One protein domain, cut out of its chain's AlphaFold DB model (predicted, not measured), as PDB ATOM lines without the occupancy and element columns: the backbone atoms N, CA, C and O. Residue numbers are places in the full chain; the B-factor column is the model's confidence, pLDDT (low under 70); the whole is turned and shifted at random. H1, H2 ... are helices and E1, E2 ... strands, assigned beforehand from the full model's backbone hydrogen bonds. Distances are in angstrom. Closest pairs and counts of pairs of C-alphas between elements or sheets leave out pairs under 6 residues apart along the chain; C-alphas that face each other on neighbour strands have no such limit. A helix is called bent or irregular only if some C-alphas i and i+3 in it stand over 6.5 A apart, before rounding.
ATOM      1  N   MET A 193     177.241 187.336 185.348       71.94
ATOM      2  CA  MET A 193     178.417 186.659 185.892       71.94
ATOM      3  C   MET A 193     178.321 186.495 187.413       71.94
ATOM      4  O   MET A 193     178.093 187.463 188.144       71.94
ATOM      5  N   TYR A 194     178.574 185.291 187.923       71.62
ATOM      6  CA  TYR A 194     178.738 185.075 189.361       71.62
ATOM      7  C   TYR A 194     180.112 185.581 189.839       71.62
ATOM      8  O   TYR A 194     181.061 185.650 189.063       71.62
ATOM      9  N   THR A 195     180.236 185.968 191.112       69.56
ATOM     10  CA  THR A 195     181.550 186.217 191.736       69.56
ATOM     11  C   THR A 195     181.747 185.186 192.826       69.56
ATOM     12  O   THR A 195     181.096 185.258 193.865       69.56
ATOM     13  N   PHE A 196     182.658 184.247 192.592       70.62
ATOM     14  CA  PHE A 196     183.097 183.318 193.621       70.62
ATOM     15  C   PHE A 196     183.919 184.076 194.668       70.62
ATOM     16  O   PHE A 196     184.865 184.788 194.330       70.62
ATOM     17  N   LEU A 197     183.534 183.934 195.934       74.88
ATOM     18  CA  LEU A 197     184.278 184.435 197.084       74.88
ATOM     19  C   LEU A 197     184.974 183.247 197.752       74.88
ATOM     20  O   LEU A 197     184.377 182.183 197.893       74.88
ATOM     21  N   CYS A 198     186.231 183.422 198.154       77.75
ATOM     22  CA  CYS A 198     186.987 182.404 198.888       77.75
ATOM     23  C   CYS A 198     186.590 182.311 200.372       77.75
ATOM     24  O   CYS A 198     186.858 181.296 201.011       77.75
ATOM     25  N   ASP A 199     185.978 183.374 200.907       78.69
ATOM     26  CA  ASP A 199     185.540 183.515 202.304       78.69
ATOM     27  C   ASP A 199     186.647 183.189 203.330       78.69
ATOM     28  O   ASP A 199     186.415 182.569 204.364       78.69
ATOM     29  N   GLN A 200     187.894 183.558 203.001       79.88
ATOM     30  CA  GLN A 200     189.070 183.373 203.855       79.88
ATOM     31  C   GLN A 200     189.544 184.711 204.429       79.88
ATOM     32  O   GLN A 200     189.710 185.682 203.689       79.88
ATOM     33  N   ASP A 201     189.839 184.753 205.728       79.69
ATOM     34  CA  ASP A 201     190.434 185.928 206.364       79.69
ATOM     35  C   ASP A 201     191.958 185.958 206.141       79.69
ATOM     36  O   ASP A 201     192.718 185.177 206.722       79.69
ATOM     37  N   ILE A 202     192.425 186.889 205.303       81.31
ATOM     38  CA  ILE A 202     193.841 187.022 204.917       81.31
ATOM     39  C   ILE A 202     194.416 188.343 205.458       81.31
ATOM     40  O   ILE A 202     193.828 189.407 205.233       81.31
ATOM     41  N   PRO A 203     195.596 188.354 206.112       82.56
ATOM     42  CA  PRO A 203     196.210 189.590 206.577       82.56
ATOM     43  C   PRO A 203     196.650 190.442 205.382       82.56
ATOM     44  O   PRO A 203     197.119 189.919 204.368       82.56
ATOM     45  N   ARG A 204     196.595 191.775 205.522       84.06
ATOM     46  CA  ARG A 204     196.930 192.744 204.452       84.06
ATOM     47  C   ARG A 204     198.271 192.452 203.751       84.06
ATOM     48  O   ARG A 204     198.367 192.637 202.542       84.06
ATOM     49  N   ARG A 205     199.269 191.928 204.481       82.62
ATOM     50  CA  ARG A 205     200.591 191.519 203.956       82.62
ATOM     51  C   ARG A 205     200.555 190.357 202.949       82.62
ATOM     52  O   ARG A 205     201.425 190.287 202.090       82.62
ATOM     53  N   SER A 206     199.569 189.463 203.049       80.31
ATOM     54  CA  SER A 206     199.447 188.246 202.230       80.31
ATOM     55  C   SER A 206     198.399 188.368 201.117       80.31
ATOM     56  O   SER A 206     198.338 187.499 200.248       80.31
ATOM     57  N   TYR A 207     197.596 189.441 201.111       83.75
ATOM     58  CA  TYR A 207     196.492 189.649 200.165       83.75
ATOM     59  C   TYR A 207     196.922 189.506 198.697       83.75
ATOM     60  O   TYR A 207     196.272 188.789 197.944       83.75
ATOM     61  N   ALA A 208     198.046 190.116 198.300       83.06
ATOM     62  CA  ALA A 208     198.542 190.042 196.924       83.06
ATOM     63  C   ALA A 208     198.826 188.592 196.485       83.06
ATOM     64  O   ALA A 208     198.280 188.137 195.480       83.06
ATOM     65  N   CYS A 209     199.603 187.840 197.274       79.62
ATOM     66  CA  CYS A 209     199.924 186.438 196.991       79.62
ATOM     67  C   CYS A 209     198.677 185.540 196.993       79.62
ATOM     68  O   CYS A 209     198.578 184.631 196.176       79.62
ATOM     69  N   HIS A 210     197.703 185.811 197.867       82.81
ATOM     70  CA  HIS A 210     196.424 185.103 197.867       82.81
ATOM     71  C   HIS A 210     195.606 185.395 196.594       82.81
ATOM     72  O   HIS A 210     195.096 184.468 195.970       82.81
ATOM     73  N   THR A 211     195.518 186.657 196.153       79.56
ATOM     74  CA  THR A 211     194.826 186.986 194.893       79.56
ATOM     75  C   THR A 211     195.515 186.386 193.666       79.56
ATOM     76  O   THR A 211     194.819 185.917 192.769       79.56
ATOM     77  N   LEU A 212     196.854 186.328 193.655       78.88
ATOM     78  CA  LEU A 212     197.623 185.648 192.609       78.88
ATOM     79  C   LEU A 212     197.306 184.151 192.578       78.88
ATOM     80  O   LEU A 212     196.946 183.636 191.523       78.88
ATOM     81  N   LEU A 213     197.313 183.480 193.735       78.31
ATOM     82  CA  LEU A 213     196.950 182.067 193.846       78.31
ATOM     83  C   LEU A 213     195.536 181.779 193.310       78.31
ATOM     84  O   LEU A 213     195.336 180.768 192.644       78.31
ATOM     85  N   HIS A 214     194.566 182.672 193.527       78.12
ATOM     86  CA  HIS A 214     193.240 182.520 192.922       78.12
ATOM     87  C   HIS A 214     193.256 182.659 191.392       78.12
ATOM     88  O   HIS A 214     192.617 181.850 190.722       78.12
ATOM     89  N   SER A 215     194.004 183.613 190.826       72.81
ATOM     90  CA  SER A 215     194.130 183.750 189.365       72.81
ATOM     91  C   SER A 215     194.965 182.652 188.691       72.81
ATOM     92  O   SER A 215     194.687 182.315 187.548       72.81
ATOM     93  N   GLU A 216     195.968 182.095 189.376       71.00
ATOM     94  CA  GLU A 216     196.914 181.119 188.808       71.00
ATOM     95  C   GLU A 216     196.495 179.661 189.041       71.00
ATOM     96  O   GLU A 216     196.734 178.811 188.186       71.00
ATOM     97  N   ALA A 217     195.890 179.351 190.195       66.81
ATOM     98  CA  ALA A 217     195.466 177.994 190.529       66.81
ATOM     99  C   ALA A 217     193.985 177.765 190.227       66.81
ATOM    100  O   ALA A 217     193.653 176.876 189.453       66.81
ATOM    101  N   VAL A 218     193.080 178.556 190.812       62.47
ATOM    102  CA  VAL A 218     191.640 178.223 190.821       62.47
ATOM    103  C   VAL A 218     190.991 178.359 189.438       62.47
ATOM    104  O   VAL A 218     190.096 177.587 189.112       62.47
ATOM    105  N   VAL A 219     191.485 179.273 188.598       57.19
ATOM    106  CA  VAL A 219     191.031 179.434 187.203       57.19
ATOM    107  C   VAL A 219     191.557 178.316 186.282       57.19
ATOM    108  O   VAL A 219     190.971 178.070 185.232       57.19
ATOM    109  N   GLN A 220     192.668 177.651 186.634       61.22
ATOM    110  CA  GLN A 220     193.447 176.830 185.692       61.22
ATOM    111  C   GLN A 220     193.994 175.511 186.288       61.22
ATOM    112  O   GLN A 220     195.028 175.009 185.846       61.22
ATOM    113  N   VAL A 221     193.340 174.915 187.296       59.75
ATOM    114  CA  VAL A 221     193.791 173.626 187.877       59.75
ATOM    115  C   VAL A 221     193.999 172.589 186.767       59.75
ATOM    116  O   VAL A 221     195.056 171.960 186.678       59.75
ATOM    117  N   ASP A 222     193.019 172.502 185.867       62.38
ATOM    118  CA  ASP A 222     193.085 171.686 184.666       62.38
ATOM    119  C   ASP A 222     193.938 172.332 183.569       62.38
ATOM    120  O   ASP A 222     193.783 173.494 183.196       62.38
ATOM    121  N   TYR A 223     194.850 171.526 183.034       65.94
ATOM    122  CA  TYR A 223     195.803 171.813 181.962       65.94
ATOM    123  C   TYR A 223     196.879 172.874 182.235       65.94
ATOM    124  O   TYR A 223     197.870 172.852 181.504       65.94
ATOM    125  N   TRP A 224     196.795 173.734 183.257       75.50
ATOM    126  CA  TRP A 224     197.909 174.627 183.640       75.50
ATOM    127  C   TRP A 224     198.684 174.111 184.854       75.50
ATOM    128  O   TRP A 224     199.901 173.959 184.753       75.50
ATOM    129  N   LEU A 225     198.014 173.766 185.961       80.00
ATOM    130  CA  LEU A 225     198.692 173.133 187.102       80.00
ATOM    131  C   LEU A 225     198.898 171.629 186.897       80.00
ATOM    132  O   LEU A 225     200.018 171.147 187.075       80.00
ATOM    133  N   GLU A 226     197.869 170.896 186.465       83.25
ATOM    134  CA  GLU A 226     197.951 169.468 186.138       83.25
ATOM    135  C   GLU A 226     197.568 169.200 184.681       83.25
ATOM    136  O   GLU A 226     196.513 169.614 184.208       83.25
ATOM    137  N   GLN A 227     198.401 168.456 183.949       85.56
ATOM    138  CA  GLN A 227     198.034 167.953 182.629       85.56
ATOM    139  C   GLN A 227     197.418 166.567 182.789       85.56
ATOM    140  O   GLN A 227     198.136 165.593 183.022       85.56
ATOM    141  N   ARG A 228     196.095 166.471 182.639       88.00
ATOM    142  CA  ARG A 228     195.419 165.177 182.488       88.00
ATOM    143  C   ARG A 228     195.797 164.523 181.158       88.00
ATOM    144  O   ARG A 228     196.213 165.197 180.210       88.00
ATOM    145  N   CYS A 229     195.623 163.210 181.074       89.75
ATOM    146  CA  CYS A 229     195.638 162.489 179.808       89.75
ATOM    147  C   CYS A 229     194.616 163.115 178.832       89.75
ATOM    148  O   CYS A 229     193.481 163.365 179.245       89.75
ATOM    149  N   PRO A 230     194.947 163.316 177.539       89.00
ATOM    150  CA  PRO A 230     193.984 163.765 176.525       89.00
ATOM    151  C   PRO A 230     192.710 162.908 176.430       89.00
ATOM    152  O   PRO A 230     191.693 163.376 175.932       89.00
ATOM    153  N   LEU A 231     192.758 161.666 176.925       89.00
ATOM    154  CA  LEU A 231     191.647 160.714 176.959       89.00
ATOM    155  C   LEU A 231     190.950 160.631 178.329       89.00
ATOM    156  O   LEU A 231     190.209 159.688 178.596       89.00
ATOM    157  N   ALA A 232     191.150 161.617 179.212       86.69
ATOM    158  CA  ALA A 232     190.459 161.687 180.503       86.69
ATOM    159  C   ALA A 232     188.924 161.713 180.363       86.69
ATOM    160  O   ALA A 232     188.227 161.182 181.222       86.69
ATOM    161  N   TYR A 233     188.395 162.230 179.246       82.56
ATOM    162  CA  TYR A 233     186.960 162.204 178.933       82.56
ATOM    163  C   TYR A 233     186.392 160.788 178.700       82.56
ATOM    164  O   TYR A 233     185.185 160.601 178.797       82.56
ATOM    165  N   LEU A 234     187.244 159.791 178.425       85.62
ATOM    166  CA  LEU A 234     186.865 158.371 178.361       85.62
ATOM    167  C   LEU A 234     186.954 157.671 179.732       85.62
ATOM    168  O   LEU A 234     186.656 156.486 179.833       85.62
ATOM    169  N   GLY A 235     187.360 158.389 180.786       86.19
ATOM    170  CA  GLY A 235     187.578 157.844 182.129       86.19
ATOM    171  C   GLY A 235     189.044 157.567 182.477       86.19
ATOM    172  O   GLY A 235     189.309 156.899 183.473       86.19
ATOM    173  N   CYS A 236     190.014 158.060 181.695       87.25
ATOM    174  CA  CYS A 236     191.433 157.900 182.022       87.25
ATOM    175  C   CYS A 236     191.838 158.757 183.248       87.25
ATOM    176  O   CYS A 236     191.784 159.985 183.159       87.25
ATOM    177  N   PRO A 237     192.294 158.161 184.371       89.69
ATOM    178  CA  PRO A 237     192.568 158.895 185.611       89.69
ATOM    179  C   PRO A 237     193.971 159.525 185.673       89.69
ATOM    180  O   PRO A 237     194.331 160.121 186.683       89.69
ATOM    181  N   PHE A 238     194.798 159.362 184.636       90.56
ATOM    182  CA  PHE A 238     196.190 159.808 184.650       90.56
ATOM    183  C   PHE A 238     196.305 161.337 184.543       90.56
ATOM    184  O   PHE A 238     195.810 161.938 183.583       90.56
ATOM    185  N   SER A 239     197.022 161.955 185.483       88.38
ATOM    186  CA  SER A 239     197.479 163.346 185.410       88.38
ATOM    187  C   SER A 239     198.960 163.467 185.777       88.38
ATOM    188  O   SER A 239     199.533 162.611 186.452       88.38
ATOM    189  N   VAL A 240     199.594 164.546 185.313       88.38
ATOM    190  CA  VAL A 240     200.964 164.923 185.676       88.38
ATOM    191  C   VAL A 240     200.977 166.387 186.097       88.38
ATOM    192  O   VAL A 240     200.579 167.263 185.327       88.38
ATOM    193  N   VAL A 241     201.484 166.673 187.299       87.56
ATOM    194  CA  VAL A 241     201.720 168.047 187.774       87.56
ATOM    195  C   VAL A 241     202.678 168.750 186.811       87.56
ATOM    196  O   VAL A 241     203.842 168.365 186.714       87.56
ATOM    197  N   ARG A 242     202.213 169.787 186.108       87.69
ATOM    198  CA  ARG A 242     203.021 170.611 185.194       87.69
ATOM    199  C   ARG A 242     203.853 171.637 185.941       87.69
ATOM    200  O   ARG A 242     204.993 171.882 185.555       87.69
ATOM    201  N   LEU A 243     203.247 172.264 186.952       87.38
ATOM    202  CA  LEU A 243     203.770 173.439 187.634       87.38
ATOM    203  C   LEU A 243     203.854 173.212 189.145       87.38
ATOM    204  O   LEU A 243     202.881 172.845 189.799       87.38
ATOM    205  N   ARG A 244     205.038 173.466 189.702       89.06
ATOM    206  CA  ARG A 244     205.363 173.288 191.119       89.06
ATOM    207  C   ARG A 244     205.640 174.630 191.811       89.06
ATOM    208  O   ARG A 244     206.399 175.439 191.266       89.06
ATOM    209  N   PRO A 245     205.051 174.894 192.992       90.12
ATOM    210  CA  PRO A 245     205.222 176.159 193.700       90.12
ATOM    211  C   PRO A 245     206.586 176.233 194.400       90.12
ATOM    212  O   PRO A 245     206.967 175.329 195.138       90.12
ATOM    213  N   ASN A 246     207.308 177.343 194.216       89.81
ATOM    214  CA  ASN A 246     208.572 177.729 194.873       89.81
ATOM    215  C   ASN A 246     209.805 176.820 194.616       89.81
ATOM    216  O   ASN A 246     210.893 177.335 194.302       89.81
ATOM    217  N   SER A 247     209.662 175.494 194.696       90.19
ATOM    218  CA  SER A 247     210.698 174.457 194.568       90.19
ATOM    219  C   SER A 247     210.273 173.340 193.604       90.19
ATOM    220  O   SER A 247     209.090 173.078 193.442       90.19
ATOM    221  N   ALA A 248     211.237 172.642 192.991       87.56
ATOM    222  CA  ALA A 248     210.963 171.483 192.128       87.56
ATOM    223  C   ALA A 248     210.540 170.218 192.912       87.56
ATOM    224  O   ALA A 248     210.001 169.281 192.323       87.56
ATOM    225  N   ALA A 249     210.771 170.216 194.232       88.69
ATOM    226  CA  ALA A 249     210.387 169.176 195.190       88.69
ATOM    227  C   ALA A 249     209.250 169.653 196.121       88.69
ATOM    228  O   ALA A 249     209.270 169.428 197.332       88.69
ATOM    229  N   ALA A 250     208.291 170.393 195.564       89.94
ATOM    230  CA  ALA A 250     207.088 170.846 196.248       89.94
ATOM    231  C   ALA A 250     205.887 170.756 195.303       89.94
ATOM    232  O   ALA A 250     206.038 170.947 194.101       89.94
ATOM    233  N   ASN A 251     204.700 170.483 195.834       88.12
ATOM    234  CA  ASN A 251     203.449 170.470 195.076       88.12
ATOM    235  C   ASN A 251     202.396 171.298 195.828       88.12
ATOM    236  O   ASN A 251     202.488 171.464 197.049       88.12
ATOM    237  N   LEU A 252     201.400 171.820 195.113       86.94
ATOM    238  CA  LEU A 252     200.240 172.441 195.750       86.94
ATOM    239  C   LEU A 252     199.360 171.337 196.358       86.94
ATOM    240  O   LEU A 252     199.127 170.315 195.719       86.94
ATOM    241  N   ALA A 253     198.881 171.527 197.584       85.25
ATOM    242  CA  ALA A 253     197.974 170.600 198.254       85.25
ATOM    243  C   ALA A 253     196.784 171.361 198.843       85.25
ATOM    244  O   ALA A 253     196.966 172.409 199.459       85.25
ATOM    245  N   TYR A 254     195.573 170.832 198.682       84.12
ATOM    246  CA  TYR A 254     194.376 171.347 199.347       84.12
ATOM    247  C   TYR A 254     194.190 170.663 200.709       84.12
ATOM    248  O   TYR A 254     194.376 169.451 200.825       84.12
ATOM    249  N   MET A 255     193.831 171.434 201.737       83.81
ATOM    250  CA  MET A 255     193.619 170.968 203.109       83.81
ATOM    251  C   MET A 255     192.149 171.207 203.516       83.81
ATOM    252  O   MET A 255     191.808 172.317 203.936       83.81
ATOM    253  N   PRO A 256     191.264 170.191 203.423       83.25
ATOM    254  CA  PRO A 256     189.822 170.372 203.627       83.25
ATOM    255  C   PRO A 256     189.431 170.880 205.020       83.25
ATOM    256  O   PRO A 256     188.460 171.615 205.153       83.25
ATOM    257  N   THR A 257     190.198 170.530 206.059       80.69
ATOM    258  CA  THR A 257     189.930 170.911 207.461       80.69
ATOM    259  C   THR A 257     190.016 172.415 207.731       80.69
ATOM    260  O   THR A 257     189.526 172.872 208.761       80.69
ATOM    261  N   ILE A 258     190.646 173.169 206.828       75.19
ATOM    262  CA  ILE A 258     190.888 174.616 206.921       75.19
ATOM    263  C   ILE A 258     190.602 175.337 205.588       75.19
ATOM    264  O   ILE A 258     191.065 176.455 205.395       75.19
ATOM    265  N   ASN A 259     189.854 174.688 204.679       78.81
ATOM    266  CA  ASN A 259     189.370 175.204 203.385       78.81
ATOM    267  C   ASN A 259     190.410 175.992 202.555       78.81
ATOM    268  O   ASN A 259     190.121 177.061 202.016       78.81
ATOM    269  N   ALA A 260     191.646 175.496 202.472       79.62
ATOM    270  CA  ALA A 260     192.742 176.272 201.896       79.62
ATOM    271  C   ALA A 260     193.809 175.421 201.207       79.62
ATOM    272  O   ALA A 260     194.017 174.249 201.524       79.62
ATOM    273  N   PHE A 261     194.528 176.052 200.280       83.19
ATOM    274  CA  PHE A 261     195.716 175.487 199.647       83.19
ATOM    275  C   PHE A 261     196.984 175.790 200.460       83.19
ATOM    276  O   PHE A 261     197.119 176.855 201.064       83.19
ATOM    277  N   THR A 262     197.936 174.862 200.433       85.38
ATOM    278  CA  THR A 262     199.261 174.979 201.048       85.38
ATOM    279  C   THR A 262     200.345 174.362 200.154       85.38
ATOM    280  O   THR A 262     200.054 173.599 199.228       85.38
ATOM    281  N   VAL A 263     201.608 174.703 200.414       88.94
ATOM    282  CA  VAL A 263     202.783 174.173 199.711       88.94
ATOM    283  C   VAL A 263     203.281 172.931 200.449       88.94
ATOM    284  O   VAL A 263     203.832 173.021 201.545       88.94
ATOM    285  N   ARG A 264     203.115 171.747 199.849       89.19
ATOM    286  CA  ARG A 264     203.625 170.489 200.410       89.19
ATOM    287  C   ARG A 264     204.967 170.128 199.786       89.19
ATOM    288  O   ARG A 264     205.034 169.759 198.614       89.19
ATOM    289  N   TYR A 265     206.019 170.146 200.596       89.56
ATOM    290  CA  TYR A 265     207.335 169.641 200.210       89.56
ATOM    291  C   TYR A 265     207.373 168.109 200.177       89.56
ATOM    292  O   TYR A 265     206.865 167.436 201.076       89.56
ATOM    293  N   THR A 266     208.005 167.558 199.144       83.19
ATOM    294  CA  THR A 266     208.326 166.133 199.026       83.19
ATOM    295  C   THR A 266     209.788 165.924 199.406       83.19
ATOM    296  O   THR A 266     210.681 166.432 198.726       83.19
ATOM    297  N   SER A 267     210.053 165.170 200.472       73.06
ATOM    298  CA  SER A 267     211.408 164.723 200.808       73.06
ATOM    299  C   SER A 267     211.965 163.863 199.672       73.06
ATOM    300  O   SER A 267     211.366 162.845 199.337       73.06
ATOM    301  N   ARG A 316     207.835 168.939 225.446       86.50
ATOM    302  CA  ARG A 316     208.932 168.925 226.434       86.50
ATOM    303  C   ARG A 316     210.161 169.737 226.020       86.50
ATOM    304  O   ARG A 316     211.142 169.763 226.763       86.50
ATOM    305  N   LEU A 317     210.144 170.394 224.859       89.75
ATOM    306  CA  LEU A 317     211.261 171.233 224.421       89.75
ATOM    307  C   LEU A 317     211.341 172.540 225.238       89.75
ATOM    308  O   LEU A 317     210.303 173.118 225.570       89.75
ATOM    309  N   PRO A 318     212.549 173.068 225.524       90.62
ATOM    310  CA  PRO A 318     212.695 174.370 226.167       90.62
ATOM    311  C   PRO A 318     211.978 175.476 225.383       90.62
ATOM    312  O   PRO A 318     212.058 175.530 224.155       90.62
ATOM    313  N   HIS A 319     211.334 176.408 226.093       86.50
ATOM    314  CA  HIS A 319     210.529 177.490 225.505       86.50
ATOM    315  C   HIS A 319     211.241 178.284 224.392       86.50
ATOM    316  O   HIS A 319     210.593 178.727 223.449       86.50
ATOM    317  N   GLN A 320     212.564 178.455 224.481       89.88
ATOM    318  CA  GLN A 320     213.382 179.129 223.464       89.88
ATOM    319  C   GLN A 320     213.450 178.333 222.148       89.88
ATOM    320  O   GLN A 320     213.311 178.909 221.071       89.88
ATOM    321  N   VAL A 321     213.599 177.005 222.234       91.56
ATOM    322  CA  VAL A 321     213.611 176.091 221.079       91.56
ATOM    323  C   VAL A 321     212.220 176.024 220.454       91.56
ATOM    324  O   VAL A 321     212.082 176.193 219.246       91.56
ATOM    325  N   LEU A 322     211.179 175.859 221.276       90.62
ATOM    326  CA  LEU A 322     209.795 175.824 220.802       90.62
ATOM    327  C   LEU A 322     209.378 177.152 220.145       90.62
ATOM    328  O   LEU A 322     208.756 177.130 219.085       90.62
ATOM    329  N   LYS A 323     209.790 178.304 220.699       88.38
ATOM    330  CA  LYS A 323     209.621 179.601 220.027       88.38
ATOM    331  C   LYS A 323     210.332 179.612 218.672       88.38
ATOM    332  O   LYS A 323     209.710 179.982 217.685       88.38
ATOM    333  N   ARG A 324     211.597 179.178 218.591       91.69
ATOM    334  CA  ARG A 324     212.346 179.181 217.324       91.69
ATOM    335  C   ARG A 324     211.702 178.296 216.249       91.69
ATOM    336  O   ARG A 324     211.750 178.663 215.081       91.69
ATOM    337  N   ILE A 325     211.078 177.182 216.636       92.50
ATOM    338  CA  ILE A 325     210.270 176.347 215.734       92.50
ATOM    339  C   ILE A 325     209.025 177.121 215.266       92.50
ATOM    340  O   ILE A 325     208.780 177.216 214.068       92.50
ATOM    341  N   ILE A 326     208.274 177.735 216.183       91.06
ATOM    342  CA  ILE A 326     207.066 178.525 215.873       91.06
ATOM    343  C   ILE A 326     207.367 179.739 214.971       91.06
ATOM    344  O   ILE A 326     206.591 180.040 214.065       91.06
ATOM    345  N   ASP A 327     208.520 180.384 215.156       89.62
ATOM    346  CA  ASP A 327     209.019 181.474 214.307       89.62
ATOM    347  C   ASP A 327     209.422 180.998 212.885       89.62
ATOM    348  O   ASP A 327     209.647 181.831 212.009       89.62
ATOM    349  N   MET A 328     209.529 179.682 212.644       90.44
ATOM    350  CA  MET A 328     209.884 179.069 211.349       90.44
ATOM    351  C   MET A 328     208.710 178.391 210.620       90.44
ATOM    352  O   MET A 328     208.805 178.171 209.415       90.44
ATOM    353  N   LEU A 329     207.629 178.037 211.319       90.12
ATOM    354  CA  LEU A 329     206.434 177.414 210.732       90.12
ATOM    355  C   LEU A 329     205.578 178.433 209.961       90.12
ATOM    356  O   LEU A 329     205.620 179.623 210.269       90.12
ATOM    357  N   ASP A 330     204.766 177.995 208.993       87.69
ATOM    358  CA  ASP A 330     203.723 178.831 208.377       87.69
ATOM    359  C   ASP A 330     202.470 178.921 209.274       87.69
ATOM    360  O   ASP A 330     202.305 178.145 210.220       87.69
ATOM    361  N   GLU A 331     201.588 179.891 209.020       87.38
ATOM    362  CA  GLU A 331     200.384 180.105 209.832       87.38
ATOM    363  C   GLU A 331     199.482 178.852 209.878       87.38
ATOM    364  O   GLU A 331     198.914 178.555 210.931       87.38
ATOM    365  N   MET A 332     199.439 178.049 208.808       85.19
ATOM    366  CA  MET A 332     198.688 176.786 208.771       85.19
ATOM    367  C   MET A 332     199.299 175.705 209.659       85.19
ATOM    368  O   MET A 332     198.585 175.087 210.450       85.19
ATOM    369  N   SER A 333     200.621 175.513 209.609       89.00
ATOM    370  CA  SER A 333     201.302 174.595 210.523       89.00
ATOM    371  C   SER A 333     201.138 175.019 211.983       89.00
ATOM    372  O   SER A 333     201.073 174.155 212.850       89.00
ATOM    373  N   LEU A 334     201.020 176.320 212.279       90.50
ATOM    374  CA  LEU A 334     200.722 176.808 213.631       90.50
ATOM    375  C   LEU A 334     199.276 176.530 214.077       90.50
ATOM    376  O   LEU A 334     199.072 176.188 215.248       90.50
ATOM    377  N   VAL A 335     198.291 176.614 213.171       87.81
ATOM    378  CA  VAL A 335     196.914 176.151 213.435       87.81
ATOM    379  C   VAL A 335     196.929 174.655 213.756       87.81
ATOM    380  O   VAL A 335     196.480 174.270 214.837       87.81
ATOM    381  N   SER A 336     197.534 173.820 212.906       88.25
ATOM    382  CA  SER A 336     197.641 172.374 213.153       88.25
ATOM    383  C   SER A 336     198.398 172.048 214.448       88.25
ATOM    384  O   SER A 336     197.922 171.240 215.243       88.25
ATOM    385  N   LEU A 337     199.531 172.707 214.724       90.00
ATOM    386  CA  LEU A 337     200.328 172.485 215.940       90.00
ATOM    387  C   LEU A 337     199.527 172.770 217.221       90.00
ATOM    388  O   LEU A 337     199.697 172.080 218.225       90.00
ATOM    389  N   SER A 338     198.628 173.757 217.186       89.88
ATOM    390  CA  SER A 338     197.779 174.080 218.335       89.88
ATOM    391  C   SER A 338     196.726 173.016 218.646       89.88
ATOM    392  O   SER A 338     196.432 172.767 219.814       89.88
ATOM    393  N   GLN A 339     196.204 172.341 217.619       88.19
ATOM    394  CA  GLN A 339     195.211 171.275 217.769       88.19
ATOM    395  C   GLN A 339     195.827 170.004 218.395       88.19
ATOM    396  O   GLN A 339     195.107 169.193 218.973       88.19
ATOM    397  N   VAL A 340     197.160 169.847 218.353       90.00
ATOM    398  CA  VAL A 340     197.886 168.693 218.921       90.00
ATOM    399  C   VAL A 340     198.014 168.748 220.452       90.00
ATOM    400  O   VAL A 340     198.042 167.702 221.100       90.00
ATOM    401  N   SER A 341     198.129 169.933 221.066       89.56
ATOM    402  CA  SER A 341     198.293 170.054 222.525       89.56
ATOM    403  C   SER A 341     197.961 171.449 223.047       89.56
ATOM    404  O   SER A 341     198.413 172.447 222.489       89.56
ATOM    405  N   LYS A 342     197.282 171.518 224.203       88.19
ATOM    406  CA  LYS A 342     196.987 172.775 224.918       88.19
ATOM    407  C   LYS A 342     198.252 173.604 225.175       88.19
ATOM    408  O   LYS A 342     198.261 174.796 224.901       88.19
ATOM    409  N   GLN A 343     199.344 172.968 225.601       88.88
ATOM    410  CA  GLN A 343     200.613 173.663 225.846       88.88
ATOM    411  C   GLN A 343     201.204 174.248 224.552       88.88
ATOM    412  O   GLN A 343     201.742 175.352 224.568       88.88
ATOM    413  N   LEU A 344     201.092 173.537 223.424       89.94
ATOM    414  CA  LEU A 344     201.551 174.043 222.128       89.94
ATOM    415  C   LEU A 344     200.661 175.198 221.650       89.94
ATOM    416  O   LEU A 344     201.190 176.223 221.225       89.94
ATOM    417  N   ALA A 345     199.337 175.099 221.821       90.31
ATOM    418  CA  ALA A 345     198.405 176.198 221.572       90.31
ATOM    419  C   ALA A 345     198.755 177.453 222.391       90.31
ATOM    420  O   ALA A 345     198.745 178.559 221.856       90.31
ATOM    421  N   ASP A 346     199.136 177.299 223.660       88.31
ATOM    422  CA  ASP A 346     199.499 178.405 224.560       88.31
ATOM    423  C   ASP A 346     200.811 179.106 224.178       88.31
ATOM    424  O   ASP A 346     201.014 180.272 224.533       88.31
ATOM    425  N   VAL A 347     201.688 178.442 223.415       88.94
ATOM    426  CA  VAL A 347     202.859 179.086 222.802       88.94
ATOM    427  C   VAL A 347     202.522 179.639 221.411       88.94
ATOM    428  O   VAL A 347     202.924 180.765 221.124       88.94
ATOM    429  N   CYS A 348     201.698 178.961 220.597       90.69
ATOM    430  CA  CYS A 348     201.160 179.519 219.344       90.69
ATOM    431  C   CYS A 348     200.422 180.849 219.585       90.69
ATOM    432  O   CYS A 348     200.634 181.804 218.837       90.69
ATOM    433  N   ARG A 349     199.648 180.965 220.678       87.44
ATOM    434  CA  ARG A 349     198.995 182.213 221.123       87.44
ATOM    435  C   ARG A 349     199.950 183.405 221.180       87.44
ATOM    436  O   ARG A 349     199.572 184.510 220.806       87.44
ATOM    437  N   ARG A 350     201.203 183.192 221.594       88.00
ATOM    438  CA  ARG A 350     202.216 184.257 221.734       88.00
ATOM    439  C   ARG A 350     202.699 184.809 220.384       88.00
ATOM    440  O   ARG A 350     203.344 185.851 220.369       88.00
ATOM    441  N   SER A 351     202.369 184.149 219.270       87.81
ATOM    442  CA  SER A 351     202.613 184.642 217.906       87.81
ATOM    443  C   SER A 351     201.451 185.460 217.321       87.81
ATOM    444  O   SER A 351     201.645 186.158 216.326       87.81
ATOM    445  N   LEU A 352     200.256 185.430 217.932       88.50
ATOM    446  CA  LEU A 352     199.075 186.135 217.412       88.50
ATOM    447  C   LEU A 352     199.297 187.649 217.220       88.50
ATOM    448  O   LEU A 352     198.954 188.125 216.142       88.50
ATOM    449  N   PRO A 353     199.941 188.404 218.138       87.44
ATOM    450  CA  PRO A 353     200.123 189.849 217.956       87.44
ATOM    451  C   PRO A 353     200.994 190.248 216.753       87.44
ATOM    452  O   PRO A 353     200.914 191.385 216.299       87.44
ATOM    453  N   SER A 354     201.837 189.343 216.237       86.75
ATOM    454  CA  SER A 354     202.695 189.598 215.066       86.75
ATOM    455  C   SER A 354     202.207 188.906 213.788       86.75
ATOM    456  O   SER A 354     202.429 189.418 212.688       86.75
ATOM    457  N   ARG A 355     201.544 187.749 213.906       86.44
ATOM    458  CA  ARG A 355     201.142 186.913 212.761       86.44
ATOM    459  C   ARG A 355     199.639 186.795 212.553       86.44
ATOM    460  O   ARG A 355     199.226 186.590 211.414       86.44
ATOM    461  N   GLY A 356     198.855 186.924 213.613       87.56
ATOM    462  CA  GLY A 356     197.410 186.776 213.579       87.56
ATOM    463  C   GLY A 356     196.674 187.940 212.920       87.56
ATOM    464  O   GLY A 356     197.254 188.893 212.397       87.56
ATOM    465  N   ILE A 357     195.358 187.821 212.981       88.25
ATOM    466  CA  ILE A 357     194.343 188.765 212.520       88.25
ATOM    467  C   ILE A 357     193.308 188.942 213.639       88.25
ATOM    468  O   ILE A 357     193.197 188.088 214.520       88.25
ATOM    469  N   VAL A 358     192.557 190.044 213.613       88.75
ATOM    470  CA  VAL A 358     191.471 190.311 214.568       88.75
ATOM    471  C   VAL A 358     190.149 190.333 213.814       88.75
ATOM    472  O   VAL A 358     189.964 191.168 212.930       88.75
ATOM    473  N   ALA A 359     189.237 189.434 214.180       85.25
ATOM    474  CA  ALA A 359     187.902 189.322 213.598       85.25
ATOM    475  C   ALA A 359     186.817 189.697 214.630       85.25
ATOM    476  O   ALA A 359     186.969 189.384 215.815       85.25
ATOM    477  N   PRO A 360     185.719 190.363 214.223       88.12
ATOM    478  CA  PRO A 360     184.584 190.625 215.104       88.12
ATOM    479  C   PRO A 360     183.832 189.329 215.427       88.12
ATOM    480  O   PRO A 360     183.481 188.556 214.534       88.12
ATOM    481  N   VAL A 361     183.537 189.109 216.707       89.25
ATOM    482  CA  VAL A 361     182.694 187.997 217.160       89.25
ATOM    483  C   VAL A 361     181.241 188.450 217.095       89.25
ATOM    484  O   VAL A 361     180.835 189.380 217.795       89.25
ATOM    485  N   TRP A 362     180.453 187.795 216.246       88.00
ATOM    486  CA  TRP A 362     179.035 188.096 216.067       88.00
ATOM    487  C   TRP A 362     178.164 187.221 216.968       88.00
ATOM    488  O   TRP A 362     178.190 185.994 216.890       88.00
ATOM    489  N   GLN A 363     177.337 187.862 217.790       91.69
ATOM    490  CA  GLN A 363     176.334 187.217 218.629       91.69
ATOM    491  C   GLN A 363     174.934 187.600 218.143       91.69
ATOM    492  O   GLN A 363     174.661 188.758 217.817       91.69
ATOM    493  N   ARG A 364     174.024 186.623 218.100       89.56
ATOM    494  CA  ARG A 364     172.623 186.858 217.746       89.56
ATOM    495  C   ARG A 364     171.834 187.276 218.984       89.56
ATOM    496  O   ARG A 364     171.670 186.490 219.913       89.56
ATOM    497  N   GLU A 365     171.310 188.494 218.981       89.88
ATOM    498  CA  GLU A 365     170.431 189.016 220.023       89.88
ATOM    499  C   GLU A 365     168.960 188.847 219.617       89.88
ATOM    500  O   GLU A 365     168.543 189.248 218.528       89.88
ATOM    501  N   LEU A 366     168.154 188.273 220.519       81.06
ATOM    502  CA  LEU A 366     166.782 187.792 220.265       81.06
ATOM    503  C   LEU A 366     165.806 188.827 219.676       81.06
ATOM    504  O   LEU A 366     164.764 188.438 219.152       81.06
ATOM    505  N   ARG A 367     166.103 190.129 219.790       78.50
ATOM    506  CA  ARG A 367     165.247 191.231 219.311       78.50
ATOM    507  C   ARG A 367     165.960 192.263 218.430       78.50
ATOM    508  O   ARG A 367     165.274 193.070 217.815       78.50
ATOM    509  N   ALA A 368     167.294 192.245 218.372       78.50
ATOM    510  CA  ALA A 368     168.101 193.246 217.665       78.50
ATOM    511  C   ALA A 368     168.836 192.691 216.428       78.50
ATOM    512  O   ALA A 368     169.419 193.458 215.669       78.50
ATOM    513  N   GLY A 369     168.791 191.374 216.188       86.81
ATOM    514  CA  GLY A 369     169.467 190.745 215.052       86.81
ATOM    515  C   GLY A 369     170.883 190.295 215.411       86.81
ATOM    516  O   GLY A 369     171.080 189.649 216.437       86.81
ATOM    517  N   TRP A 370     171.859 190.588 214.555       89.81
ATOM    518  CA  TRP A 370     173.268 190.278 214.807       89.81
ATOM    519  C   TRP A 370     173.995 191.513 215.333       89.81
ATOM    520  O   TRP A 370     173.917 192.581 214.732       89.81
ATOM    521  N   ARG A 371     174.739 191.351 216.428       90.88
ATOM    522  CA  ARG A 371     175.609 192.386 216.998       90.88
ATOM    523  C   ARG A 371     177.019 191.854 217.186       90.88
ATOM    524  O   ARG A 371     177.207 190.663 217.419       90.88
ATOM    525  N   ILE A 372     177.995 192.749 217.153       89.12
ATOM    526  CA  ILE A 372     179.349 192.438 217.609       89.12
ATOM    527  C   ILE A 372     179.292 192.349 219.143       89.12
ATOM    528  O   ILE A 372     178.864 193.301 219.801       89.12
ATOM    529  N   SER A 373     179.643 191.195 219.716       88.81
ATOM    530  CA  SER A 373     179.759 191.006 221.175       88.81
ATOM    531  C   SER A 373     181.157 191.346 221.687       88.81
ATOM    532  O   SER A 373     181.313 191.782 222.824       88.81
ATOM    533  N   GLY A 374     182.153 191.195 220.819       89.19
ATOM    534  CA  GLY A 374     183.552 191.502 221.052       89.19
ATOM    535  C   GLY A 374     184.355 191.184 219.798       89.19
ATOM    536  O   GLY A 374     183.815 191.120 218.695       89.19
ATOM    537  N   PHE A 375     185.648 190.950 219.954       88.75
ATOM    538  CA  PHE A 375     186.528 190.542 218.862       88.75
ATOM    539  C   PHE A 375     187.442 189.421 219.354       88.75
ATOM    540  O   PHE A 375     187.648 189.261 220.560       88.75
ATOM    541  N   ALA A 376     187.990 188.656 218.416       87.50
ATOM    542  CA  ALA A 376     188.923 187.584 218.710       87.50
ATOM    543  C   ALA A 376     190.171 187.656 217.827       87.50
ATOM    544  O   ALA A 376     190.085 187.960 216.635       87.50
ATOM    545  N   TRP A 377     191.324 187.324 218.411       89.25
ATOM    546  CA  TRP A 377     192.521 186.999 217.636       89.25
ATOM    547  C   TRP A 377     192.412 185.592 217.063       89.25
ATOM    548  O   TRP A 377     192.181 184.645 217.820       89.25
ATOM    549  N   SER A 378     192.691 185.455 215.769       86.56
ATOM    550  CA  SER A 378     192.891 184.168 215.104       86.56
ATOM    551  C   SER A 378     194.176 184.140 214.277       86.56
ATOM    552  O   SER A 378     194.779 185.176 213.982       86.56
ATOM    553  N   LEU A 379     194.639 182.934 213.934       87.31
ATOM    554  CA  LEU A 379     195.614 182.772 212.855       87.31
ATOM    555  C   LEU A 379     194.865 182.714 211.516       87.31
ATOM    556  O   LEU A 379     193.853 182.016 211.434       87.31
ATOM    557  N   PRO A 380     195.347 183.421 210.481       84.06
ATOM    558  CA  PRO A 380     194.714 183.425 209.170       84.06
ATOM    559  C   PRO A 380     194.908 182.095 208.440       84.06
ATOM    560  O   PRO A 380     195.941 181.437 208.581       84.06
ATOM    561  N   THR A 381     193.954 181.746 207.580       80.69
ATOM    562  CA  THR A 381     193.957 180.521 206.766       80.69
ATOM    563  C   THR A 381     194.844 180.637 205.514       80.69
ATOM    564  O   THR A 381     194.469 180.233 204.412       80.69
ATOM    565  N   CYS A 382     196.056 181.185 205.658       77.94
ATOM    566  CA  CYS A 382     197.039 181.294 204.576       77.94
ATOM    567  C   CYS A 382     198.292 180.442 204.842       77.94
ATOM    568  O   CYS A 382     199.003 180.662 205.822       77.94
ATOM    569  N   GLY A 383     198.577 179.491 203.945       77.88
ATOM    570  CA  GLY A 383     199.837 178.742 203.945       77.88
ATOM    571  C   GLY A 383     201.014 179.540 203.377       77.88
ATOM    572  O   GLY A 383     200.897 180.738 203.103       77.88
ATOM    573  N   GLU A 384     202.151 178.871 203.157       86.12
ATOM    574  CA  GLU A 384     203.302 179.489 202.484       86.12
ATOM    575  C   GLU A 384     202.890 180.128 201.135       86.12
ATOM    576  O   GLU A 384     202.303 179.453 200.284       86.12
ATOM    577  N   PRO A 385     203.204 181.416 200.892       84.56
ATOM    578  CA  PRO A 385     202.833 182.077 199.649       84.56
ATOM    579  C   PRO A 385     203.626 181.518 198.464       84.56
ATOM    580  O   PRO A 385     204.862 181.491 198.476       84.56
ATOM    581  N   VAL A 386     202.920 181.167 197.388       85.94
ATOM    582  CA  VAL A 386     203.550 180.897 196.093       85.94
ATOM    583  C   VAL A 386     204.157 182.203 195.572       85.94
ATOM    584  O   VAL A 386     203.465 183.203 195.400       85.94
ATOM    585  N   ARG A 387     205.478 182.210 195.379       85.06
ATOM    586  CA  ARG A 387     206.267 183.346 194.862       85.06
ATOM    587  C   ARG A 387     206.719 183.137 193.419       85.06
ATOM    588  O   ARG A 387     207.154 184.086 192.774       85.06
ATOM    589  N   ARG A 388     206.710 181.886 192.953       86.56
ATOM    590  CA  ARG A 388     206.996 181.478 191.573       86.56
ATOM    591  C   ARG A 388     206.454 180.080 191.307       86.56
ATOM    592  O   ARG A 388     206.502 179.221 192.190       86.56
ATOM    593  N   TRP A 389     206.087 179.837 190.058       87.25
ATOM    594  CA  TRP A 389     205.885 178.499 189.513       87.25
ATOM    595  C   TRP A 389     207.167 177.986 188.845       87.25
ATOM    596  O   TRP A 389     208.042 178.765 188.459       87.25
ATOM    597  N   ARG A 390     207.307 176.663 188.752       89.00
ATOM    598  CA  ARG A 390     208.423 175.966 188.096       89.00
ATOM    599  C   ARG A 390     207.896 174.774 187.316       89.00
ATOM    600  O   ARG A 390     207.010 174.090 187.812       89.00
ATOM    601  N   ILE A 391     208.449 174.518 186.135       88.56
ATOM    602  CA  ILE A 391     208.043 173.385 185.297       88.56
ATOM    603  C   ILE A 391     208.535 172.066 185.923       88.56
ATOM    604  O   ILE A 391     209.590 172.010 186.559       88.56
ATOM    605  N   THR A 392     207.738 171.006 185.791       85.69
ATOM    606  CA  THR A 392     208.108 169.644 186.195       85.69
ATOM    607  C   THR A 392     209.022 168.999 185.154       85.69
ATOM    608  O   THR A 392     208.567 168.394 184.180       85.69
ATOM    609  N   ASP A 393     210.324 169.093 185.416       82.00
ATOM    610  CA  ASP A 393     211.380 168.494 184.584       82.00
ATOM    611  C   ASP A 393     211.903 167.150 185.141       82.00
ATOM    612  O   ASP A 393     212.655 166.443 184.473       82.00
ATOM    613  N   SER A 394     211.509 166.786 186.370       77.69
ATOM    614  CA  SER A 394     212.015 165.626 187.126       77.69
ATOM    615  C   SER A 394     210.868 164.819 187.772       77.69
ATOM    616  O   SER A 394     209.938 165.440 188.316       77.69
ATOM    617  N   PRO A 395     210.900 163.464 187.728       74.75
ATOM    618  CA  PRO A 395     212.016 162.599 187.290       74.75
ATOM    619  C   PRO A 395     212.218 162.500 185.768       74.75
ATOM    620  O   PRO A 395     213.257 162.032 185.314       74.75
ATOM    621  N   ALA A 396     211.255 162.967 184.972       84.12
ATOM    622  CA  ALA A 396     211.398 163.159 183.531       84.12
ATOM    623  C   ALA A 396     210.557 164.366 183.080       84.12
ATOM    624  O   ALA A 396     209.589 164.704 183.772       84.12
ATOM    625  N   PRO A 397     210.841 164.982 181.917       87.69
ATOM    626  CA  PRO A 397     210.012 166.054 181.381       87.69
ATOM    627  C   PRO A 397     208.548 165.632 181.217       87.69
ATOM    628  O   PRO A 397     208.252 164.506 180.810       87.69
ATOM    629  N   LEU A 398     207.634 166.569 181.479       87.25
ATOM    630  CA  LEU A 398     206.179 166.418 181.346       87.25
ATOM    631  C   LEU A 398     205.742 165.670 180.069       87.25
ATOM    632  O   LEU A 398     204.938 164.741 180.134       87.25
ATOM    633  N   GLY A 399     206.309 166.037 178.913       87.56
ATOM    634  CA  GLY A 399     206.022 165.383 177.632       87.56
ATOM    635  C   GLY A 399     206.412 163.902 177.619       87.56
ATOM    636  O   GLY A 399     205.612 163.065 177.223       87.56
ATOM    637  N   THR A 400     207.594 163.551 178.135       90.44
ATOM    638  CA  THR A 400     208.064 162.159 178.229       90.44
ATOM    639  C   THR A 400     207.175 161.310 179.138       90.44
ATOM    640  O   THR A 400     206.924 160.149 178.822       90.44
ATOM    641  N   GLN A 401     206.672 161.877 180.241       90.81
ATOM    642  CA  GLN A 401     205.727 161.186 181.127       90.81
ATOM    643  C   GLN A 401     204.393 160.914 180.412       90.81
ATOM    644  O   GLN A 401     203.917 159.781 180.415       90.81
ATOM    645  N   MET A 402     203.835 161.919 179.728       90.94
ATOM    646  CA  MET A 402     202.576 161.792 178.985       90.94
ATOM    647  C   MET A 402     202.689 160.832 177.786       90.94
ATOM    648  O   MET A 402     201.824 159.983 177.587       90.94
ATOM    649  N   THR A 403     203.771 160.916 177.007       91.81
ATOM    650  CA  THR A 403     204.037 160.019 175.870       91.81
ATOM    651  C   THR A 403     204.252 158.573 176.318       91.81
ATOM    652  O   THR A 403     203.758 157.666 175.652       91.81
ATOM    653  N   ARG A 404     204.932 158.338 177.454       93.06
ATOM    654  CA  ARG A 404     205.029 156.996 178.051       93.06
ATOM    655  C   ARG A 404     203.639 156.465 178.381       93.06
ATOM    656  O   ARG A 404     203.264 155.422 177.858       93.06
ATOM    657  N   HIS A 405     202.867 157.217 179.165       93.00
ATOM    658  CA  HIS A 405     201.526 156.813 179.572       93.00
ATOM    659  C   HIS A 405     200.647 156.431 178.372       93.00
ATOM    660  O   HIS A 405     200.101 155.328 178.332       93.00
ATOM    661  N   LEU A 406     200.568 157.301 177.359       92.69
ATOM    662  CA  LEU A 406     199.785 157.048 176.148       92.69
ATOM    663  C   LEU A 406     200.209 155.757 175.429       92.69
ATOM    664  O   LEU A 406     199.344 155.007 174.995       92.69
ATOM    665  N   HIS A 407     201.508 155.457 175.333       90.56
ATOM    666  CA  HIS A 407     201.985 154.274 174.608       90.56
ATOM    667  C   HIS A 407     201.997 152.959 175.405       90.56
ATOM    668  O   HIS A 407     201.912 151.907 174.771       90.56
ATOM    669  N   SER A 408     202.137 152.977 176.738       88.06
ATOM    670  CA  SER A 408     202.321 151.749 177.539       88.06
ATOM    671  C   SER A 408     201.295 151.498 178.646       88.06
ATOM    672  O   SER A 408     201.273 150.398 179.190       88.06
ATOM    673  N   GLU A 409     200.463 152.477 179.007       91.12
ATOM    674  CA  GLU A 409     199.589 152.404 180.194       91.12
ATOM    675  C   GLU A 409     198.133 152.807 179.913       91.12
ATOM    676  O   GLU A 409     197.217 152.406 180.633       91.12
ATOM    677  N   CYS A 410     197.893 153.628 178.889       92.75
ATOM    678  CA  CYS A 410     196.584 154.206 178.628       92.75
ATOM    679  C   CYS A 410     195.647 153.197 177.951       92.75
ATOM    680  O   CYS A 410     195.611 153.089 176.727       92.75
ATOM    681  N   ALA A 411     194.820 152.514 178.747       91.00
ATOM    682  CA  ALA A 411     193.811 151.552 178.279       91.00
ATOM    683  C   ALA A 411     192.792 152.111 177.256       91.00
ATOM    684  O   ALA A 411     192.058 151.343 176.642       91.00
ATOM    685  N   PHE A 412     192.747 153.434 177.075       89.00
ATOM    686  CA  PHE A 412     191.863 154.131 176.140       89.00
ATOM    687  C   PHE A 412     192.561 154.565 174.838       89.00
ATOM    688  O   PHE A 412     191.889 155.017 173.913       89.00
ATOM    689  N   TYR A 413     193.897 154.478 174.751       90.06
ATOM    690  CA  TYR A 413     194.661 155.001 173.615       90.06
ATOM    691  C   TYR A 413     194.741 154.000 172.458       90.06
ATOM    692  O   TYR A 413     195.680 153.212 172.338       90.06
ATOM    693  N   GLU A 414     193.766 154.073 171.551       84.56
ATOM    694  CA  GLU A 414     193.875 153.413 170.252       84.56
ATOM    695  C   GLU A 414     194.808 154.212 169.327       84.56
ATOM    696  O   GLU A 414     194.465 155.266 168.787       84.56
ATOM    697  N   ALA A 415     196.023 153.698 169.137       78.62
ATOM    698  CA  ALA A 415     196.995 154.277 168.222       78.62
ATOM    699  C   ALA A 415     196.557 154.063 166.761       78.62
ATOM    700  O   ALA A 415     196.866 153.025 166.169       78.62
ATOM    701  N   LEU A 416     195.884 155.059 166.173       73.94
ATOM    702  CA  LEU A 416     195.527 155.101 164.749       73.94
ATOM    703  C   LEU A 416     196.778 155.058 163.858       73.94
ATOM    704  O   LEU A 416     197.311 156.080 163.420       73.94
ATOM    705  N   ARG A 417     197.250 153.845 163.566       71.38
ATOM    706  CA  ARG A 417     198.278 153.600 162.555       71.38
ATOM    707  C   ARG A 417     197.666 153.896 161.196       71.38
ATOM    708  O   ARG A 417     196.780 153.170 160.748       71.38
ATOM    709  N   ALA A 418     198.163 154.934 160.530       69.38
ATOM    710  CA  ALA A 418     197.885 155.124 159.117       69.38
ATOM    711  C   ALA A 418     198.274 153.840 158.367       69.38
ATOM    712  O   ALA A 418     199.426 153.402 158.425       69.38
ATOM    713  N   GLN A 419     197.307 153.225 157.684       69.06
ATOM    714  CA  GLN A 419     197.621 152.242 156.649       69.06
ATOM    715  C   GLN A 419     198.288 152.964 155.462       69.06
ATOM    716  O   GLN A 419     198.496 154.180 155.517       69.06
ATOM    717  N   GLN A 420     198.674 152.229 154.411       62.06
ATOM    718  CA  GLN A 420     199.334 152.827 153.240       62.06
ATOM    719  C   GLN A 420     198.603 154.097 152.772       62.06
ATOM    720  O   GLN A 420     197.369 154.109 152.806       62.06
ATOM    721  N   PRO A 421     199.338 155.152 152.361       66.19
ATOM    722  CA  PRO A 421     198.754 156.449 152.041       66.19
ATOM    723  C   PRO A 421     197.644 156.268 151.011       66.19
ATOM    724  O   PRO A 421     197.905 155.948 149.850       66.19
ATOM    725  N   PHE A 422     196.397 156.432 151.459       62.06
ATOM    726  CA  PHE A 422     195.249 156.299 150.582       62.06
ATOM    727  C   PHE A 422     195.371 157.382 149.518       62.06
ATOM    728  O   PHE A 422     195.558 158.559 149.831       62.06
ATOM    729  N   CYS A 423     195.330 156.975 148.252       62.16
ATOM    730  CA  CYS A 423     195.459 157.920 147.160       62.16
ATOM    731  C   CYS A 423     194.233 158.836 147.192       62.16
ATOM    732  O   CYS A 423     193.131 158.413 146.839       62.16
ATOM    733  N   LEU A 424     194.419 160.079 147.651       59.38
ATOM    734  CA  LEU A 424     193.453 161.143 147.420       59.38
ATOM    735  C   LEU A 424     193.276 161.224 145.909       59.38
ATOM    736  O   LEU A 424     194.210 161.601 145.200       59.38
ATOM    737  N   TYR A 425     192.107 160.803 145.428       62.75
ATOM    738  CA  TYR A 425     191.809 160.774 144.006       62.75
ATOM    739  C   TYR A 425     191.856 162.207 143.478       62.75
ATOM    740  O   TYR A 425     190.937 162.994 143.691       62.75
ATOM    741  N   ASN A 426     192.979 162.540 142.849       60.25
ATOM    742  CA  ASN A 426     193.221 163.801 142.180       60.25
ATOM    743  C   ASN A 426     192.836 163.598 140.709       60.25
ATOM    744  O   ASN A 426     193.656 163.063 139.955       60.25
ATOM    745  N   PRO A 427     191.592 163.910 140.300       64.12
ATOM    746  CA  PRO A 427     191.185 163.721 138.919       64.12
ATOM    747  C   PRO A 427     192.055 164.597 138.013       64.12
ATOM    748  O   PRO A 427     192.223 165.792 138.246       64.12
TER     749      PRO A 427
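What this domain is: This is residues 193 to 267 and 316 to 427 of the 444 residues of the protein "F box only protein" of Echinococcus granulosus (UniProt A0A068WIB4). You will see a long, flat string of small parts: at one end helices H3 and H4 lie side by side with H2 next to H4, and the long hairpin E6 and E7 reaches away from them as an arm. The short hairpin E4 and E5 lies in the middle, followed by the small pairs E3 with E8 and E1 with E2, then H5 and a tail whose residues 416 to 427 stick out. The printed part has 187 residues, with five named helices and eight named strands in the order H1 E1 E2 E3 E4 E5 H2 H3 H4 E6 E7 E8 H5; the class is mixed, and each of the four two-stranded sheets is antiparallel. It is only just extended, close to loose, with a radius of gyration of the C-alphas of 24.3 A and spans of 87 by 50 by 27 A.

Where its parts are: Find C-alpha 357 at (194.343, 188.765, 212.520); from there E6 runs 25.1 A to residue 365, and E7, residues 369 to 378, returns over 24.3 A. H4 is residues 342 to 355, 19.1 A, H3 is residues 331 to 340, 14.8 A, and H2 is residues 319 to 326. E4 is residues 250 to 255, 15.1 A, and E5 is residues 260 to 265, 16.1 A. Look for E1 at residues 226 to 228, E2 at 239 to 241, E3 at 243 to 245 and E8 at 389 to 391. H1, residues 207 to 218, begins at C-alpha 207 (196.492, 189.649, 200.165), and H5, residues 398 to 408, ends at C-alpha 408 (202.321, 151.749, 177.539).

How they stand to each other: In the hairpin E6 and E7, N 359 and O 376 are 3.0 A apart, and E7 bends by 63 degrees at residue 374. The closest C-alphas of H4 and E7 are those of Leu 352 and Trp 377, 6.6 A apart. H3 and H4, a helical hairpin, touch at Ser 338 and Ala 345, C-alphas 3.9 A apart, at a shallow tilt of 19 degrees, opposite ways. H4 touches H2 with residues 347 to 351 alone, the C-alphas of Cys 348 and Ile 326 being closest at 6.9 A. In the hairpin E4 and E5, N 253 and O 262 are 2.9 A apart. Between E3 and E8, N 244 and O 390 are 2.8 A apart; in the hairpin E1 and E2, N 227 and O 240 are 2.8 A apart. The closest C-alphas of E2 and H5 are Val 240 and Leu 398, 6.9 A. H1 touches no helix and is apart from E4. Every O i to N i+4 pair is within hydrogen-bond range in H1, H2, H3 and H5, against 5 of 10 in H4, which is irregular, with C-alphas 350 and 353 7.1 A apart.

The domain as a whole: The two C-alphas farthest apart are those of Pro 318 and Pro 427, at 90.5 A. Residues 268 to 315 are not printed, and C-alphas 267 and 316 across the cut are 26.1 A apart. Of the links that are printed whole, none is long. The mean pLDDT of the printed part is 83.6; look for values under 70 at residues 195, 217 to 223 and 418 to 427.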